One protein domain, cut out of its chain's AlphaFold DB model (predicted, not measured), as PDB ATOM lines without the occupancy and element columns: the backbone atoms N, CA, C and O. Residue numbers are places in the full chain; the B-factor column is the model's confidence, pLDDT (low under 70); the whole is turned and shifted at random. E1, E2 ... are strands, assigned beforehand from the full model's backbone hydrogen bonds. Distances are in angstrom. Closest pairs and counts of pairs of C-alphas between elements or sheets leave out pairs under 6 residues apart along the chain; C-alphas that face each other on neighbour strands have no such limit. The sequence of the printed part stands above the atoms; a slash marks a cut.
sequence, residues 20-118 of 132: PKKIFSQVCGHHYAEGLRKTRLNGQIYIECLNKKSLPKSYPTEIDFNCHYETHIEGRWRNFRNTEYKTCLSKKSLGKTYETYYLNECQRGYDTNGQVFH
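What this domain is: This is residues 20 to 118 of the 132 residues of an uncharacterized protein of Halobacteriovoraceae bacterium (UniProt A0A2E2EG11). With little regular structure, this domain is two small three-stranded antiparallel sheets, E1-E3-E2 and E4-E6-E5, partly face to face as a sandwich, with a looped tail, residues 91 to 118, beyond the second sheet. The 99 printed residues include six named strands, E1 to E6 along the chain, holding 37 residues, and no named helix: all strand. It is only just compact, close to loose: radius of gyration of the C-alphas 15.0 A, spans 45 by 33 by 24 A.

How they stand to each other: Look first at E3, residues 45 to 51, antiparallel to E1, residues 22 to 25, with N 23 and O 49 2.9 A apart. E3 forms a hairpin with E2, residues 32 to 39; N 35 and O 48 are 2.8 A apart. E2 bends by 62 degrees at residue 35; the C-alphas of Gly 35 and Thr 61 are its closest to E4, residues 58 to 61, at 4.1 A. E6, residues 84 to 90, is antiparallel to E4, N 59 to O 88 3.0 A, and forms a hairpin with E5, residues 72 to 78, N 75 to O 87 2.8 A.

Where its parts are: Find E1 beginning at C-alpha 22 (45.942, 28.964, 16.675) and E6, 19.6 A long, ending at C-alpha 90 (36.954, 18.791, 27.388).

The domain as a whole: The farthest C-alphas, Asn 42 and Leu 103, are 47.3 A apart. The printed part has no cut; pLDDT is under 70 at residues 75 to 85 and 93 to 118.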
ATOM      1  N   PRO A  20      42.916  29.289  11.035       84.06
ATOM      2  CA  PRO A  20      44.078  28.646  11.627       84.06
ATOM      3  C   PRO A  20      43.730  28.103  13.014       84.06
ATOM      4  O   PRO A  20      42.971  28.710  13.768       84.06
ATOM      5  N   LYS A  21      44.292  26.945  13.377       88.25
ATOM      6  CA  LYS A  21      44.015  26.305  14.677       88.25
ATOM      7  C   LYS A  21      44.400  27.193  15.866       88.25
ATOM      8  O   LYS A  21      43.827  27.061  16.945       88.25
ATOM      9  N   LYS A  22      45.379  28.076  15.666       92.25
ATOM     10  CA  LYS A  22      45.942  28.964  16.675       92.25
ATOM     11  C   LYS A  22      46.462  30.240  16.020       92.25
ATOM     12  O   LYS A  22      47.133  30.163  14.993       92.25
ATOM     13  N   ILE A  23      46.206  31.378  16.654       92.88
ATOM     14  CA  ILE A  23      46.791  32.680  16.316       92.88
ATOM     15  C   ILE A  23      47.255  33.384  17.591       92.88
ATOM     16  O   ILE A  23      46.804  33.053  18.683       92.88
ATOM     17  N   PHE A  24      48.149  34.360  17.458       92.31
ATOM     18  CA  PHE A  24      48.515  35.253  18.555       92.31
ATOM     19  C   PHE A  24      47.972  36.641  18.254       92.31
ATOM     20  O   PHE A  24      48.289  37.209  17.211       92.31
ATOM     21  N   SER A  25      47.150  37.169  19.152       92.31
ATOM     22  CA  SER A  25      46.486  38.463  18.988       92.31
ATOM     23  C   SER A  25      46.366  39.160  20.337       92.31
ATOM     24  O   SER A  25      46.375  38.505  21.371       92.31
ATOM     25  N   GLN A  26      46.263  40.485  20.351       91.25
ATOM     26  CA  GLN A  26      46.001  41.226  21.591       91.25
ATOM     27  C   GLN A  26      44.581  40.975  22.120       91.25
ATOM     28  O   GLN A  26      44.351  41.088  23.318       91.25
ATOM     29  N   VAL A  27      43.654  40.606  21.230       91.00
ATOM     30  CA  VAL A  27      42.265  40.246  21.538       91.00
ATOM     31  C   VAL A  27      41.870  39.037  20.690       91.00
ATOM     32  O   VAL A  27      42.170  38.995  19.491       91.00
ATOM     33  N   CYS A  28      41.197  38.054  21.285       91.25
ATOM     34  CA  CYS A  28      40.697  36.898  20.547       91.25
ATOM     35  C   CYS A  28      39.337  37.192  19.906       91.25
ATOM     36  O   CYS A  28      38.409  37.671  20.550       91.25
ATOM     37  N   GLY A  29      39.213  36.895  18.611       90.25
ATOM     38  CA  GLY A  29      37.942  37.025  17.897       90.25
ATOM     39  C   GLY A  29      36.923  35.965  18.324       90.25
ATOM     40  O   GLY A  29      37.274  34.944  18.911       90.25
ATOM     41  N   HIS A  30      35.658  36.154  17.940       90.62
ATOM     42  CA  HIS A  30      34.539  35.298  18.357       90.62
ATOM     43  C   HIS A  30      34.734  33.790  18.078       90.62
ATOM     44  O   HIS A  30      34.246  32.949  18.834       90.62
ATOM     45  N   HIS A  31      35.465  33.424  17.021       93.12
ATOM     46  CA  HIS A  31      35.738  32.027  16.657       93.12
ATOM     47  C   HIS A  31      36.883  31.373  17.450       93.12
ATOM     48  O   HIS A  31      37.174  30.192  17.246       93.12
ATOM     49  N   TYR A  32      37.518  32.114  18.356       93.12
ATOM     50  CA  TYR A  32      38.656  31.663  19.145       93.12
ATOM     51  C   TYR A  32      38.338  31.694  20.644       93.12
ATOM     52  O   TYR A  32      37.551  32.514  21.111       93.12
ATOM     53  N   ALA A  33      38.927  30.768  21.391       92.31
ATOM     54  CA  ALA A  33      38.985  30.775  22.844       92.31
ATOM     55  C   ALA A  33      40.310  31.394  23.303       92.31
ATOM     56  O   ALA A  33      41.334  31.247  22.629       92.31
ATOM     57  N   GLU A  34      40.282  32.065  24.448       93.38
ATOM     58  CA  GLU A  34      41.454  32.698  25.048       93.38
ATOM     59  C   GLU A  34      42.316  31.663  25.787       93.38
ATOM     60  O   GLU A  34      41.829  30.891  26.619       93.38
ATOM     61  N   GLY A  35      43.603  31.630  25.448       90.38
ATOM     62  CA  GLY A  35      44.643  30.829  26.088       90.38
ATOM     63  C   GLY A  35      45.609  31.695  26.898       90.38
ATOM     64  O   GLY A  35      45.238  32.722  27.457       90.38
ATOM     65  N   LEU A  36      46.873  31.287  26.977       88.69
ATOM     66  CA  LEU A  36      47.882  32.001  27.768       88.69
ATOM     67  C   LEU A  36      48.319  33.312  27.104       88.69
ATOM     68  O   LEU A  36      48.532  33.342  25.885       88.69
ATOM     69  N   ARG A  37      48.591  34.361  27.894       90.25
ATOM     70  CA  ARG A  37      49.369  35.488  27.374       90.25
ATOM     71  C   ARG A  37      50.828  35.088  27.186       90.25
ATOM     72  O   ARG A  37      51.403  34.275  27.916       90.25
ATOM     73  N   LYS A  38      51.434  35.659  26.156       86.75
ATOM     74  CA  LYS A  38      52.823  35.483  25.756       86.75
ATOM     75  C   LYS A  38      53.431  36.851  25.505       86.75
ATOM     76  O   LYS A  38      52.862  37.667  24.782       86.75
ATOM     77  N   THR A  39      54.616  37.062  26.054       89.44
ATOM     78  CA  THR A  39      55.409  38.266  25.811       89.44
ATOM     79  C   THR A  39      56.373  37.995  24.661       89.44
ATOM     80  O   THR A  39      57.125  37.020  24.691       89.44
ATOM     81  N   ARG A  40      56.341  38.828  23.619       85.06
ATOM     82  CA  ARG A  40      57.345  38.811  22.545       85.06
ATOM     83  C   ARG A  40      58.659  39.435  23.026       85.06
ATOM     84  O   ARG A  40      58.694  40.151  24.018       85.06
ATOM     85  N   LEU A  41      59.734  39.224  22.264       85.88
ATOM     86  CA  LEU A  41      61.062  39.795  22.546       85.88
ATOM     87  C   LEU A  41      61.067  41.333  22.625       85.88
ATOM     88  O   LEU A  41      61.899  41.908  23.313       85.88
ATOM     89  N   ASN A  42      60.125  41.996  21.952       90.50
ATOM     90  CA  ASN A  42      59.945  43.450  21.994       90.50
ATOM     91  C   ASN A  42      59.062  43.932  23.166       90.50
ATOM     92  O   ASN A  42      58.626  45.080  23.159       90.50
ATOM     93  N   GLY A  43      58.729  43.062  24.125       91.06
ATOM     94  CA  GLY A  43      57.902  43.392  25.290       91.06
ATOM     95  C   GLY A  43      56.392  43.425  25.034       91.06
ATOM     96  O   GLY A  43      55.622  43.579  25.978       91.06
ATOM     97  N   GLN A  44      55.932  43.246  23.792       92.25
ATOM     98  CA  GLN A  44      54.500  43.223  23.493       92.25
ATOM     99  C   GLN A  44      53.837  41.944  24.019       92.25
ATOM    100  O   GLN A  44      54.329  40.837  23.785       92.25
ATOM    101  N   ILE A  45      52.685  42.104  24.668       90.25
ATOM    102  CA  ILE A  45      51.883  41.009  25.215       90.25
ATOM    103  C   ILE A  45      50.791  40.627  24.211       90.25
ATOM    104  O   ILE A  45      50.042  41.480  23.739       90.25
ATOM    105  N   TYR A  46      50.696  39.335  23.903       93.06
ATOM    106  CA  TYR A  46      49.671  38.750  23.041       93.06
ATOM    107  C   TYR A  46      48.998  37.579  23.740       93.06
ATOM    108  O   TYR A  46      49.647  36.840  24.468       93.06
ATOM    109  N   ILE A  47      47.722  37.365  23.463       93.12
ATOM    110  CA  ILE A  47      46.960  36.197  23.886       93.12
ATOM    111  C   ILE A  47      47.108  35.106  22.821       93.12
ATOM    112  O   ILE A  47      47.015  35.357  21.615       93.12
ATOM    113  N   GLU A  48      47.354  33.877  23.261       92.81
ATOM    114  CA  GLU A  48      47.205  32.682  22.438       92.81
ATOM    115  C   GLU A  48      45.717  32.414  22.189       92.81
ATOM    116  O   GLU A  48      45.000  31.969  23.077       92.81
ATOM    117  N   CYS A  49      45.241  32.673  20.977       93.88
ATOM    118  CA  CYS A  49      43.852  32.463  20.592       93.88
ATOM    119  C   CYS A  49      43.710  31.117  19.880       93.88
ATOM    120  O   CYS A  49      44.298  30.898  18.816       93.88
ATOM    121  N   LEU A  50      42.915  30.214  20.447       94.25
ATOM    122  CA  LEU A  50      42.745  28.839  19.977       94.25
ATOM    123  C   LEU A  50      41.402  28.680  19.267       94.25
ATOM    124  O   LEU A  50      40.365  29.030  19.820       94.25
ATOM    125  N   ASN A  51      41.387  28.160  18.046       94.19
ATOM    126  CA  ASN A  51      40.149  28.016  17.281       94.19
ATOM    127  C   ASN A  51      39.185  27.053  17.995       94.19
ATOM    128  O   ASN A  51      39.520  25.888  18.216       94.19
ATOM    129  N   LYS A  52      37.972  27.536  18.307       91.75
ATOM    130  CA  LYS A  52      36.942  26.804  19.070       91.75
ATOM    131  C   LYS A  52      36.592  25.451  18.448       91.75
ATOM    132  O   LYS A  52      36.421  24.471  19.168       91.75
ATOM    133  N   LYS A  53      36.536  25.371  17.112       90.06
ATOM    134  CA  LYS A  53      36.190  24.139  16.377       90.06
ATOM    135  C   LYS A  53      37.280  23.070  16.447       90.06
ATOM    136  O   LYS A  53      37.005  21.903  16.190       90.06
ATOM    137  N   SER A  54      38.513  23.460  16.762       89.69
ATOM    138  CA  SER A  54      39.674  22.572  16.802       89.69
ATOM    139  C   SER A  54      40.370  22.586  18.161       89.69
ATOM    140  O   SER A  54      41.583  22.372  18.218       89.69
ATOM    141  N   LEU A  55      39.635  22.879  19.239       88.38
ATOM    142  CA  LEU A  55      40.211  22.892  20.580       88.38
ATOM    143  C   LEU A  55      40.747  21.500  20.953       88.38
ATOM    144  O   LEU A  55      40.081  20.490  20.696       88.38
ATOM    145  N   PRO A  56      41.947  21.424  21.551       84.56
ATOM    146  CA  PRO A  56      42.470  20.172  22.080       84.56
ATOM    147  C   PRO A  56      41.623  19.703  23.273       84.56
ATOM    148  O   PRO A  56      40.883  20.479  23.865       84.56
ATOM    149  N   LYS A  57      41.777  18.436  23.682       81.50
ATOM    150  CA  LYS A  57      41.073  17.878  24.859       81.50
ATOM    151  C   LYS A  57      41.339  18.655  26.154       81.50
ATOM    152  O   LYS A  57      40.532  18.597  27.072       81.50
ATOM    153  N   SER A  58      42.484  19.315  26.241       79.12
ATOM    154  CA  SER A  58      42.879  20.152  27.363       79.12
ATOM    155  C   SER A  58      43.708  21.314  26.832       79.12
ATOM    156  O   SER A  58      44.573  21.092  25.980       79.12
ATOM    157  N   TYR A  59      43.454  22.531  27.309       82.06
ATOM    158  CA  TYR A  59      44.295  23.691  27.012       82.06
ATOM    159  C   TYR A  59      44.477  24.598  28.238       82.06
ATOM    160  O   TYR A  59      43.547  24.747  29.032       82.06
ATOM    161  N   PRO A  60      45.661  25.210  28.413       82.06
ATOM    162  CA  PRO A  60      45.900  26.165  29.488       82.06
ATOM    163  C   PRO A  60      45.306  27.537  29.148       82.06
ATOM    164  O   PRO A  60      45.287  27.948  27.987       82.06
ATOM    165  N   THR A  61      44.876  28.270  30.169       85.44
ATOM    166  CA  THR A  61      44.415  29.654  30.034       85.44
ATOM    167  C   THR A  61      44.733  30.457  31.300       85.44
ATOM    168  O   THR A  61      45.116  29.889  32.326       85.44
ATOM    169  N   GLU A  62      44.640  31.782  31.231       80.38
ATOM    170  CA  GLU A  62      44.814  32.632  32.413       80.38
ATOM    171  C   GLU A  62      43.600  32.557  33.334       80.38
ATOM    172  O   GLU A  62      42.487  32.270  32.894       80.38
ATOM    173  N   ILE A  63      43.802  32.831  34.625       74.75
ATOM    174  CA  ILE A  63      42.740  32.774  35.640       74.75
ATOM    175  C   ILE A  63      41.544  33.653  35.241       74.75
ATOM    176  O   ILE A  63      40.403  33.213  35.399       74.75
ATOM    177  N   ASP A  64      41.800  34.801  34.617       80.06
ATOM    178  CA  ASP A  64      40.788  35.792  34.236       80.06
ATOM    179  C   ASP A  64      40.016  35.446  32.943       80.06
ATOM    180  O   ASP A  64      39.027  36.100  32.623       80.06
ATOM    181  N   PHE A  65      40.429  34.418  32.186       83.12
ATOM    182  CA  PHE A  65      39.857  34.086  30.870       83.12
ATOM    183  C   PHE A  65      38.951  32.866  30.893       83.12
ATOM    184  O   PHE A  65      39.401  31.756  31.155       83.12
ATOM    185  N   ASN A  66      37.671  33.023  30.584       79.19
ATOM    186  CA  ASN A  66      36.706  31.927  30.665       79.19
ATOM    187  C   ASN A  66      37.051  30.740  29.749       79.19
ATOM    188  O   ASN A  66      37.417  30.904  28.581       79.19
ATOM    189  N   CYS A  67      36.847  29.519  30.254       79.00
ATOM    190  CA  CYS A  67      36.843  28.350  29.380       79.00
ATOM    191  C   CYS A  67      35.697  28.441  28.367       79.00
ATOM    192  O   CYS A  67      34.667  29.071  28.604       79.00
ATOM    193  N   HIS A  68      35.839  27.758  27.232       84.50
ATOM    194  CA  HIS A  68      34.736  27.620  26.286       84.50
ATOM    195  C   HIS A  68      33.679  26.651  26.850       84.50
ATOM    196  O   HIS A  68      33.658  25.464  26.512       84.50
ATOM    197  N   TYR A  69      32.824  27.164  27.741       71.19
ATOM    198  CA  TYR A  69      31.941  26.381  28.613       71.19
ATOM    199  C   TYR A  69      30.932  25.491  27.891       71.19
ATOM    200  O   TYR A  69      30.387  24.577  28.504       71.19
ATOM    201  N   GLU A  70      30.681  25.703  26.601       77.06
ATOM    202  CA  GLU A  70      29.860  24.794  25.796       77.06
ATOM    203  C   GLU A  70      30.467  23.383  25.782       77.06
ATOM    204  O   GLU A  70      29.777  22.395  26.041       77.06
ATOM    205  N   THR A  71      31.784  23.285  25.593       71.81
ATOM    206  CA  THR A  71      32.492  22.015  25.353       71.81
ATOM    207  C   THR A  71      33.559  21.686  26.395       71.81
ATOM    208  O   THR A  71      33.997  20.534  26.465       71.81
ATOM    209  N   HIS A  72      33.966  22.660  27.211       81.56
ATOM    210  CA  HIS A  72      35.019  22.523  28.215       81.56
ATOM    211  C   HIS A  72      34.540  22.952  29.606       81.56
ATOM    212  O   HIS A  72      33.559  23.680  29.738       81.56
ATOM    213  N   ILE A  73      35.231  22.487  30.642       72.62
ATOM    214  CA  ILE A  73      35.040  22.880  32.041       72.62
ATOM    215  C   ILE A  73      36.362  23.355  32.636       72.62
ATOM    216  O   ILE A  73      37.436  22.999  32.146       72.62
ATOM    217  N   GLU A  74      36.279  24.155  33.692       74.50
ATOM    218  CA  GLU A  74      37.453  24.647  34.401       74.50
ATOM    219  C   GLU A  74      38.047  23.579  35.318       74.50
ATOM    220  O   GLU A  74      37.369  22.995  36.157       74.50
ATOM    221  N   GLY A  75      39.349  23.363  35.175       66.81
ATOM    222  CA  GLY A  75      40.202  22.719  36.157       66.81
ATOM    223  C   GLY A  75      41.230  23.725  36.662       66.81
ATOM    224  O   GLY A  75      41.833  24.459  35.878       66.81
ATOM    225  N   ARG A  76      41.460  23.758  37.971       64.94
ATOM    226  CA  ARG A  76      42.553  24.524  38.579       64.94
ATOM    227  C   ARG A  76      43.560  23.555  39.170       64.94
ATOM    228  O   ARG A  76      43.170  22.561  39.775       64.94
ATOM    229  N   TRP A  77      44.844  23.837  39.002       53.94
ATOM    230  CA  TRP A  77      45.904  23.078  39.657       53.94
ATOM    231  C   TRP A  77      47.004  24.023  40.129       53.94
ATOM    232  O   TRP A  77      47.224  25.085  39.545       53.94
ATOM    233  N   ARG A  78      47.689  23.641  41.207       46.88
ATOM    234  CA  ARG A  78      48.872  24.351  41.693       46.88
ATOM    235  C   ARG A  78      50.112  23.556  41.369       46.88
ATOM    236  O   ARG A  78      50.144  22.346  41.581       46.88
ATOM    237  N   ASN A  79      51.143  24.244  40.899       48.53
ATOM    238  CA  ASN A  79      52.469  23.646  40.866       48.53
ATOM    239  C   ASN A  79      53.061  23.570  42.292       48.53
ATOM    240  O   ASN A  79      52.539  24.150  43.245       48.53
ATOM    241  N   PHE A  80      54.212  22.910  42.427       42.94
ATOM    242  CA  PHE A  80      54.949  22.783  43.694       42.94
ATOM    243  C   PHE A  80      55.398  24.120  44.312       42.94
ATOM    244  O   PHE A  80      55.790  24.162  45.472       42.94
ATOM    245  N   ARG A  81      55.347  25.218  43.550       53.31
ATOM    246  CA  ARG A  81      55.675  26.581  43.995       53.31
ATOM    247  C   ARG A  81      54.425  27.384  44.372       53.31
ATOM    248  O   ARG A  81      54.495  28.605  44.463       53.31
ATOM    249  N   ASN A  82      53.288  26.709  44.556       51.00
ATOM    250  CA  ASN A  82      51.993  27.306  44.877       51.00
ATOM    251  C   ASN A  82      51.506  28.329  43.826       51.00
ATOM    252  O   ASN A  82      50.672  29.177  44.124       51.00
ATOM    253  N   THR A  83      52.017  28.257  42.592       51.62
ATOM    254  CA  THR A  83      51.512  29.055  41.472       51.62
ATOM    255  C   THR A  83      50.258  28.386  40.932       51.62
ATOM    256  O   THR A  83      50.303  27.215  40.539       51.62
ATOM    257  N   GLU A  84      49.143  29.111  40.941       54.56
ATOM    258  CA  GLU A  84      47.870  28.627  40.411       54.56
ATOM    259  C   GLU A  84      47.828  28.734  38.887       54.56
ATOM    260  O   GLU A  84      48.212  29.751  38.308       54.56
ATOM    261  N   TYR A  85      47.317  27.690  38.240       57.62
ATOM    262  CA  TYR A  85      47.062  27.667  36.806       57.62
ATOM    263  C   TYR A  85      45.634  27.210  36.534       57.62
ATOM    264  O   TYR A  85      45.127  26.290  37.187       57.62
ATOM    265  N   LYS A  86      45.009  27.822  35.523       75.56
ATOM    266  CA  LYS A  86      43.726  27.382  34.982       75.56
ATOM    267  C   LYS A  86      43.935  26.548  33.720       75.56
ATOM    268  O   LYS A  86      44.660  26.927  32.803       75.56
ATOM    269  N   THR A  87      43.265  25.408  33.674       77.81
ATOM    270  CA  THR A  87      43.249  24.482  32.545       77.81
ATOM    271  C   THR A  87      41.802  24.210  32.159       77.81
ATOM    272  O   THR A  87      40.988  23.857  33.002       77.81
ATOM    273  N   CYS A  88      41.476  24.331  30.880       79.81
ATOM    274  CA  CYS A  88      40.166  23.986  30.345       79.81
ATOM    275  C   CYS A  88      40.173  22.543  29.847       79.81
ATOM    276  O   CYS A  88      40.938  22.213  28.943       79.81
ATOM    277  N   LEU A  89      39.314  21.692  30.408       78.12
ATOM    278  CA  LEU A  89      39.226  20.261  30.101       78.12
ATOM    279  C   LEU A  89      37.965  19.954  29.297       78.12
ATOM    280  O   LEU A  89      36.881  20.425  29.631       78.12
ATOM    281  N   SER A  90      38.082  19.152  28.243       78.44
ATOM    282  CA  SER A  90      36.954  18.791  27.388       78.44
ATOM    283  C   SER A  90      35.972  17.901  28.142       78.44
ATOM    284  O   SER A  90      36.332  16.818  28.612       78.44
ATOM    285  N   LYS A  91      34.694  18.293  28.144       71.19
ATOM    286  CA  LYS A  91      33.593  17.500  28.710       71.19
ATOM    287  C   LYS A  91      33.534  16.086  28.133       71.19
ATOM    288  O   LYS A  91      33.214  15.149  28.844       71.19
ATOM    289  N   LYS A  92      33.897  15.928  26.852       70.25
ATOM    290  CA  LYS A  92      33.914  14.637  26.146       70.25
ATOM    291  C   LYS A  92      35.087  13.741  26.544       70.25
ATOM    292  O   LYS A  92      34.971  12.525  26.465       70.25
ATOM    293  N   SER A  93      36.239  14.330  26.879       61.72
ATOM    294  CA  SER A  93      37.347  13.556  27.459       61.72
ATOM    295  C   SER A  93      37.069  13.166  28.894       61.72
ATOM    296  O   SER A  93      37.719  12.258  29.412       61.72
ATOM    297  N   LEU A  94      36.120  13.881  29.501       52.94
ATOM    298  CA  LEU A  94      35.593  13.557  30.792       52.94
ATOM    299  C   LEU A  94      35.076  12.070  30.686       52.94
ATOM    300  O   LEU A  94      34.426  11.786  29.682       52.94
ATOM    301  N   GLY A  95      35.208  11.134  31.627       46.94
ATOM    302  CA  GLY A  95      34.473   9.844  31.632       46.94
ATOM    303  C   GLY A  95      32.924   9.917  31.714       46.94
ATOM    304  O   GLY A  95      32.298  10.929  31.445       46.94
ATOM    305  N   LYS A  96      32.233   8.827  32.084       36.22
ATOM    306  CA  LYS A  96      30.754   8.852  32.247       36.22
ATOM    307  C   LYS A  96      30.277   9.487  33.562       36.22
ATOM    308  O   LYS A  96      29.093   9.778  33.687       36.22
ATOM    309  N   THR A  97      31.177   9.718  34.513       39.69
ATOM    310  CA  THR A  97      30.831  10.196  35.856       39.69
ATOM    311  C   THR A  97      31.285  11.645  36.026       39.69
ATOM    312  O   THR A  97      32.362  11.921  36.546       39.69
ATOM    313  N   TYR A  98      30.452  12.581  35.559       37.78
ATOM    314  CA  TYR A  98      30.479  13.977  36.009       37.78
ATOM    315  C   TYR A  98      29.272  14.212  36.886       37.78
ATOM    316  O   TYR A  98      28.219  14.616  36.403       37.78
ATOM    317  N   GLU A  99      29.423  13.967  38.178       33.66
ATOM    318  CA  GLU A  99      28.485  14.510  39.147       33.66
ATOM    319  C   GLU A  99      29.041  15.834  39.657       33.66
ATOM    320  O   GLU A  99      29.872  15.901  40.561       33.66
ATOM    321  N   THR A 100      28.591  16.922  39.039       37.59
ATOM    322  CA  THR A 100      28.737  18.253  39.620       37.59
ATOM    323  C   THR A 100      27.635  18.426  40.659       37.59
ATOM    324  O   THR A 100      26.552  18.916  40.340       37.59
ATOM    325  N   TYR A 101      27.870  17.999  41.897       33.69
ATOM    326  CA  TYR A 101      26.980  18.375  42.993       33.69
ATOM    327  C   TYR A 101      27.333  19.780  43.471       33.69
ATOM    328  O   TYR A 101      28.456  20.038  43.902       33.69
ATOM    329  N   TYR A 102      26.351  20.679  43.443       35.12
ATOM    330  CA  TYR A 102      26.400  21.931  44.191       35.12
ATOM    331  C   TYR A 102      26.178  21.624  45.676       35.12
ATOM    332  O   TYR A 102      25.112  21.864  46.231       35.12
ATOM    333  N   LEU A 103      27.181  21.040  46.322       32.78
ATOM    334  CA  LEU A 103      27.241  20.935  47.774       32.78
ATOM    335  C   LEU A 103      28.336  21.888  48.234       32.78
ATOM    336  O   LEU A 103      29.520  21.568  48.167       32.78
ATOM    337  N   ASN A 104      27.920  23.077  48.672       35.59
ATOM    338  CA  ASN A 104      28.810  24.111  49.201       35.59
ATOM    339  C   ASN A 104      29.884  24.576  48.194       35.59
ATOM    340  O   ASN A 104      31.053  24.654  48.546       35.59
ATOM    341  N   GLU A 105      29.483  24.848  46.942       37.81
ATOM    342  CA  GLU A 105      30.276  25.607  45.944       37.81
ATOM    343  C   GLU A 105      31.615  24.978  45.494       37.81
ATOM    344  O   GLU A 105      32.389  25.598  44.768       37.81
ATOM    345  N   CYS A 106      31.868  23.712  45.833       38.16
ATOM    346  CA  CYS A 106      33.086  23.001  45.445       38.16
ATOM    347  C   CYS A 106      32.776  21.934  44.394       38.16
ATOM    348  O   CYS A 106      32.117  20.935  44.682       38.16
ATOM    349  N   GLN A 107      33.293  22.106  43.178       43.44
ATOM    350  CA  GLN A 107      33.228  21.058  42.160       43.44
ATOM    351  C   GLN A 107      34.288  19.982  42.471       43.44
ATOM    352  O   GLN A 107      35.385  20.280  42.941       43.44
ATOM    353  N   ARG A 108      33.975  18.706  42.244       43.50
ATOM    354  CA  ARG A 108      34.958  17.610  42.222       43.50
ATOM    355  C   ARG A 108      34.800  16.886  40.896       43.50
ATOM    356  O   ARG A 108      33.683  16.560  40.508       43.50
ATOM    357  N   GLY A 109      35.899  16.681  40.185       41.94
ATOM    358  CA  GLY A 109      35.932  15.828  39.003       41.94
ATOM    359  C   GLY A 109      36.517  14.474  39.376       41.94
ATOM    360  O   GLY A 109      37.425  14.406  40.197       41.94
ATOM    361  N   TYR A 110      36.034  13.404  38.761       42.78
ATOM    362  CA  TYR A 110      36.673  12.094  38.832       42.78
ATOM    363  C   TYR A 110      36.995  11.648  37.404       42.78
ATOM    364  O   TYR A 110      36.230  11.922  36.469       42.78
ATOM    365  N   ASP A 111      38.150  11.013  37.210       41.97
ATOM    366  CA  ASP A 111      38.418  10.276  35.975       41.97
ATOM    367  C   ASP A 111      37.718   8.899  36.001       41.97
ATOM    368  O   ASP A 111      37.117   8.494  36.999       41.97
ATOM    369  N   THR A 112      37.781   8.151  34.897       36.50
ATOM    370  CA  THR A 112      37.182   6.804  34.799       36.50
ATOM    371  C   THR A 112      37.817   5.765  35.725       36.50
ATOM    372  O   THR A 112      37.264   4.680  35.871       36.50
ATOM    373  N   ASN A 113      38.967   6.079  36.324       41.78
ATOM    374  CA  ASN A 113      39.708   5.225  37.247       41.78
ATOM    375  C   ASN A 113      39.465   5.622  38.715       41.78
ATOM    376  O   ASN A 113      40.102   5.066  39.606       41.78
ATOM    377  N   GLY A 114      38.582   6.594  38.974       38.16
ATOM    378  CA  GLY A 114      38.312   7.113  40.313       38.16
ATOM    379  C   GLY A 114      39.384   8.068  40.847       38.16
ATOM    380  O   GLY A 114      39.326   8.431  42.021       38.16
ATOM    381  N   GLN A 115      40.345   8.509  40.024       42.66
ATOM    382  CA  GLN A 115      41.292   9.543  40.432       42.66
ATOM    383  C   GLN A 115      40.570  10.878  40.568       42.66
ATOM    384  O   GLN A 115      39.890  11.346  39.649       42.66
ATOM    385  N   VAL A 116      40.736  11.491  41.738       43.56
ATOM    386  CA  VAL A 116      40.111  12.765  42.072       43.56
ATOM    387  C   VAL A 116      40.856  13.897  41.374       43.56
ATOM    388  O   VAL A 116      42.016  14.181  41.664       43.56
ATOM    389  N   PHE A 117      40.157  14.592  40.488       46.41
ATOM    390  CA  PHE A 117      40.509  15.937  40.073       46.41
ATOM    391  C   PHE A 117      39.842  16.924  41.029       46.41
ATOM    392  O   PHE A 117      38.617  17.014  41.110       46.41
ATOM    393  N   HIS A 118      40.652  17.685  41.757       45.75
ATOM    394  CA  HIS A 118      40.172  18.769  42.606       45.75
ATOM    395  C   HIS A 118      40.226  20.095  41.834       45.75
ATOM    396  O   HIS A 118      41.285  20.722  41.813       45.75
TER     397      HIS A 118